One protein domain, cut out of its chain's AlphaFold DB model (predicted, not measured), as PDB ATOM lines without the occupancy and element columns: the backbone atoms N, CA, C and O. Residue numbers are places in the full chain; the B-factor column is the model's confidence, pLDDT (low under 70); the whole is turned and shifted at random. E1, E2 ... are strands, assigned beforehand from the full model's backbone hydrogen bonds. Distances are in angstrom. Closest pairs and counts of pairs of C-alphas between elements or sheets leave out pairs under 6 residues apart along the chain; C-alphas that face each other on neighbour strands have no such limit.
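This is residues 29 to 68 of the 210 residues of an uncharacterized protein of Lentisphaerae bacterium (UniProt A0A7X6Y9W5). Little regular structure is here: one small, twisted sheet of four short strands, with a long looping arm, residues 39 to 56, reaching out from one end of it between E2 and E3. The 40 printed residues hold E1, E2, E3 and E4 in that order, which is also their order across the antiparallel sheet, a meander, each strand the antiparallel neighbour of the one before. The class is all strand, with 15 residues in named elements. The whole is compact, radius of gyration of the C-alphas 10.2 A, and spans 29 by 18 by 13 A.

E1, residues 29 to 31, begins at C-alpha 29 (200.714, 221.157, 248.541) and is 6.9 A long. E2, residues 35 to 38, is 9.9 A, E3, residues 57 to 60, 10.0 A, and E4, residues 64 to 67, 9.9 A, ending at C-alpha 67 (200.968, 211.995, 261.252).

Hairpin E1 and E2 has N 29 and O 37 at 2.9 A. Hairpin E2 and E3 has N 38 and O 59 at 2.8 A. Hairpin E3 and E4 has N 58 and O 66 at 2.9 A. E1 and E4, the edge strands, are apart.

The C-alphas of Gln 51 and Asn 62, the two farthest apart, are 29.4 A apart. The printed part has no cut. The link E2 to E3 is long, and residues 51 to 52 are under pLDDT 70.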
ATOM      1  N   ALA A  29     201.153 222.041 249.616       94.88
ATOM      2  CA  ALA A  29     200.714 221.157 248.541       94.88
ATOM      3  C   ALA A  29     199.185 221.218 248.403       94.88
ATOM      4  O   ALA A  29     198.479 221.433 249.388       94.88
ATOM      5  N   TYR A  30     198.653 221.018 247.197       95.12
ATOM      6  CA  TYR A  30     197.208 221.005 246.953       95.12
ATOM      7  C   TYR A  30     196.718 219.615 246.554       95.12
ATOM      8  O   TYR A  30     197.312 218.962 245.697       95.12
ATOM      9  N   ALA A  31     195.582 219.200 247.111       91.50
ATOM     10  CA  ALA A  31     194.826 218.050 246.632       91.50
ATOM     11  C   ALA A  31     193.349 218.422 246.476       91.50
ATOM     12  O   ALA A  31     192.738 218.952 247.402       91.50
ATOM     13  N   ALA A  32     192.748 218.086 245.331       93.81
ATOM     14  CA  ALA A  32     191.382 218.497 244.985       93.81
ATOM     15  C   ALA A  32     190.336 218.168 246.070       93.81
ATOM     16  O   ALA A  32     189.449 218.972 246.342       93.81
ATOM     17  N   ASN A  33     190.476 217.015 246.733       92.50
ATOM     18  CA  ASN A  33     189.527 216.546 247.748       92.50
ATOM     19  C   ASN A  33     189.909 216.928 249.188       92.50
ATOM     20  O   ASN A  33     189.090 216.781 250.089       92.50
ATOM     21  N   ALA A  34     191.143 217.380 249.416       89.44
ATOM     22  CA  ALA A  34     191.682 217.641 250.754       89.44
ATOM     23  C   ALA A  34     191.998 219.130 250.997       89.44
ATOM     24  O   ALA A  34     192.168 219.550 252.141       89.44
ATOM     25  N   GLY A  35     192.033 219.932 249.929       95.31
ATOM     26  CA  GLY A  35     192.425 221.334 249.953       95.31
ATOM     27  C   GLY A  35     193.939 221.518 250.048       95.31
ATOM     28  O   GLY A  35     194.721 220.676 249.602       95.31
ATOM     29  N   TRP A  36     194.339 222.658 250.610       96.38
ATOM     30  CA  TRP A  36     195.737 222.981 250.877       96.38
ATOM     31  C   TRP A  36     196.253 222.226 252.102       96.38
ATOM     32  O   TRP A  36     195.631 222.247 253.167       96.38
ATOM     33  N   ILE A  37     197.419 221.611 251.944       96.88
ATOM     34  CA  ILE A  37     198.171 220.897 252.969       96.88
ATOM     35  C   ILE A  37     199.450 221.679 253.244       96.88
ATOM     36  O   ILE A  37     200.252 221.879 252.342       96.88
ATOM     37  N   ASN A  38     199.634 222.113 254.484       95.94
ATOM     38  CA  ASN A  38     200.828 222.784 254.971       95.94
ATOM     39  C   ASN A  38     201.781 221.756 255.597       95.94
ATOM     40  O   ASN A  38     201.467 221.174 256.639       95.94
ATOM     41  N   ALA A  39     202.937 221.542 254.974       95.75
ATOM     42  CA  ALA A  39     203.970 220.634 255.454       95.75
ATOM     43  C   ALA A  39     204.877 221.259 256.527       95.75
ATOM     44  O   ALA A  39     205.434 220.529 257.341       95.75
ATOM     45  N   TYR A  40     204.974 222.590 256.584       94.81
ATOM     46  CA  TYR A  40     205.666 223.302 257.664       94.81
ATOM     47  C   TYR A  40     204.837 223.310 258.955       94.81
ATOM     48  O   TYR A  40     205.380 223.323 260.058       94.81
ATOM     49  N   ALA A  41     203.507 223.271 258.820       90.44
ATOM     50  CA  ALA A  41     202.543 223.362 259.913       90.44
ATOM     51  C   ALA A  41     202.806 224.581 260.823       90.44
ATOM     52  O   ALA A  41     202.572 225.712 260.397       90.44
ATOM     53  N   ASP A  42     203.283 224.361 262.052       89.94
ATOM     54  CA  ASP A  42     203.650 225.386 263.043       89.94
ATOM     55  C   ASP A  42     205.176 225.515 263.249       89.94
ATOM     56  O   ASP A  42     205.632 226.139 264.208       89.94
ATOM     57  N   GLY A  43     205.976 224.904 262.373       88.31
ATOM     58  CA  GLY A  43     207.437 224.837 262.448       88.31
ATOM     59  C   GLY A  43     207.949 223.760 263.406       88.31
ATOM     60  O   GLY A  43     208.793 222.949 263.036       88.31
ATOM     61  N   THR A  44     207.392 223.691 264.618       91.06
ATOM     62  CA  THR A  44     207.822 222.740 265.663       91.06
ATOM     63  C   THR A  44     207.354 221.306 265.405       91.06
ATOM     64  O   THR A  44     208.024 220.345 265.788       91.06
ATOM     65  N   ASN A  45     206.173 221.143 264.813       91.25
ATOM     66  CA  ASN A  45     205.544 219.849 264.562       91.25
ATOM     67  C   ASN A  45     205.438 219.529 263.065       91.25
ATOM     68  O   ASN A  45     204.868 218.497 262.720       91.25
ATOM     69  N   GLY A  46     205.966 220.393 262.193       93.44
ATOM     70  CA  GLY A  46     205.963 220.194 260.746       93.44
ATOM     71  C   GLY A  46     206.683 218.920 260.310       93.44
ATOM     72  O   GLY A  46     207.360 218.248 261.094       93.44
ATOM     73  N   ALA A  47     206.537 218.577 259.037       94.62
ATOM     74  CA  ALA A  47     207.170 217.407 258.464       94.62
ATOM     75  C   ALA A  47     208.696 217.493 258.570       94.62
ATOM     76  O   ALA A  47     209.318 218.517 258.296       94.62
ATOM     77  N   VAL A  48     209.309 216.381 258.939       92.25
ATOM     78  CA  VAL A  48     210.754 216.189 258.894       92.25
ATOM     79  C   VAL A  48     211.001 215.085 257.887       92.25
ATOM     80  O   VAL A  48     210.607 213.940 258.113       92.25
ATOM     81  N   ILE A  49     211.621 215.447 256.771       87.81
ATOM     82  CA  ILE A  49     212.000 214.535 255.698       87.81
ATOM     83  C   ILE A  49     213.468 214.179 255.913       87.81
ATOM     84  O   ILE A  49     214.372 214.934 255.557       87.81
ATOM     85  N   GLY A  50     213.701 213.048 256.572       78.50
ATOM     86  CA  GLY A  50     215.031 212.475 256.724       78.50
ATOM     87  C   GLY A  50     215.413 211.625 255.515       78.50
ATOM     88  O   GLY A  50     214.577 211.268 254.690       78.50
ATOM     89  N   GLN A  51     216.685 211.234 255.444       69.06
ATOM     90  CA  GLN A  51     217.192 210.363 254.374       69.06
ATOM     91  C   GLN A  51     216.509 208.985 254.345       69.06
ATOM     92  O   GLN A  51     216.420 208.366 253.291       69.06
ATOM     93  N   THR A  52     216.045 208.492 255.498       66.88
ATOM     94  CA  THR A  52     215.516 207.123 255.643       66.88
ATOM     95  C   THR A  52     214.149 207.042 256.316       66.88
ATOM     96  O   THR A  52     213.530 205.978 256.311       66.88
ATOM     97  N   PHE A  53     213.651 208.137 256.894       77.06
ATOM     98  CA  PHE A  53     212.339 208.182 257.532       77.06
ATOM     99  C   PHE A  53     211.728 209.577 257.438       77.06
ATOM    100  O   PHE A  53     212.431 210.587 257.453       77.06
ATOM    101  N   CYS A  54     210.398 209.614 257.418       88.94
ATOM    102  CA  CYS A  54     209.633 210.834 257.608       88.94
ATOM    103  C   CYS A  54     209.077 210.866 259.036       88.94
ATOM    104  O   CYS A  54     208.724 209.830 259.602       88.94
ATOM    105  N   SER A  55     208.997 212.047 259.638       91.12
ATOM    106  CA  SER A  55     208.371 212.236 260.953       91.12
ATOM    107  C   SER A  55     207.683 213.598 261.046       91.12
ATOM    108  O   SER A  55     207.659 214.346 260.071       91.12
ATOM    109  N   GLY A  56     207.073 213.905 262.191       93.75
ATOM    110  CA  GLY A  56     206.262 215.111 262.350       93.75
ATOM    111  C   GLY A  56     204.899 214.982 261.672       93.75
ATOM    112  O   GLY A  56     204.370 213.874 261.512       93.75
ATOM    113  N   TYR A  57     204.320 216.123 261.316       95.06
ATOM    114  CA  TYR A  57     202.945 216.209 260.852       95.06
ATOM    115  C   TYR A  57     202.784 217.147 259.658       95.06
ATOM    116  O   TYR A  57     203.444 218.176 259.548       95.06
ATOM    117  N   LEU A  58     201.821 216.810 258.804       95.38
ATOM    118  CA  LEU A  58     201.223 217.743 257.854       95.38
ATOM    119  C   LEU A  58     199.933 218.309 258.457       95.38
ATOM    120  O   LEU A  58     199.282 217.644 259.266       95.38
ATOM    121  N   TYR A  59     199.528 219.504 258.036       95.88
ATOM    122  CA  TYR A  59     198.273 220.114 258.472       95.88
ATOM    123  C   TYR A  59     197.425 220.570 257.284       95.88
ATOM    124  O   TYR A  59     197.876 221.372 256.473       95.88
ATOM    125  N   GLY A  60     196.176 220.116 257.203       95.62
ATOM    126  CA  GLY A  60     195.188 220.663 256.271       95.62
ATOM    127  C   GLY A  60     194.007 221.257 257.027       95.62
ATOM    128  O   GLY A  60     193.459 220.605 257.914       95.62
ATOM    129  N   ALA A  61     193.558 222.460 256.660       92.38
ATOM    130  CA  ALA A  61     192.454 223.137 257.356       92.38
ATOM    131  C   ALA A  61     191.157 222.299 257.397       92.38
ATOM    132  O   ALA A  61     190.383 222.389 258.346       92.38
ATOM    133  N   ASN A  62     190.949 221.449 256.387       93.50
ATOM    134  CA  ASN A  62     189.738 220.647 256.224       93.50
ATOM    135  C   ASN A  62     189.832 219.250 256.864       93.50
ATOM    136  O   ASN A  62     188.804 218.605 257.050       93.50
ATOM    137  N   ILE A  63     191.043 218.768 257.162       92.62
ATOM    138  CA  ILE A  63     191.305 217.371 257.565       92.62
ATOM    139  C   ILE A  63     192.128 217.246 258.856       92.62
ATOM    140  O   ILE A  63     192.250 216.154 259.403       92.62
ATOM    141  N   GLY A  64     192.667 218.354 259.368       94.56
ATOM    142  CA  GLY A  64     193.461 218.400 260.588       94.56
ATOM    143  C   GLY A  64     194.894 217.889 260.416       94.56
ATOM    144  O   GLY A  64     195.499 218.014 259.349       94.56
ATOM    145  N   TRP A  65     195.441 217.365 261.513       94.69
ATOM    146  CA  TRP A  65     196.812 216.868 261.607       94.69
ATOM    147  C   TRP A  65     196.947 215.470 261.001       94.69
ATOM    148  O   TRP A  65     196.246 214.541 261.402       94.69
ATOM    149  N   ILE A  66     197.904 215.305 260.092       94.00
ATOM    150  CA  ILE A  66     198.260 214.024 259.484       94.00
ATOM    151  C   ILE A  66     199.638 213.628 259.995       94.00
ATOM    152  O   ILE A  66     200.623 214.307 259.723       94.00
ATOM    153  N   SER A  67     199.706 212.527 260.737       94.19
ATOM    154  CA  SER A  67     200.968 211.995 261.252       94.19
ATOM    155  C   SER A  67     201.772 211.326 260.141       94.19
ATOM    156  O   SER A  67     201.244 210.470 259.433       94.19
ATOM    157  N   LEU A  68     203.058 211.662 260.038       93.06
ATOM    158  CA  LEU A  68     204.013 210.925 259.203       93.06
ATOM    159  C   LEU A  68     204.645 209.739 259.946       93.06
ATOM    160  O   LEU A  68     205.442 208.999 259.374       93.06
TER     161      LEU A  68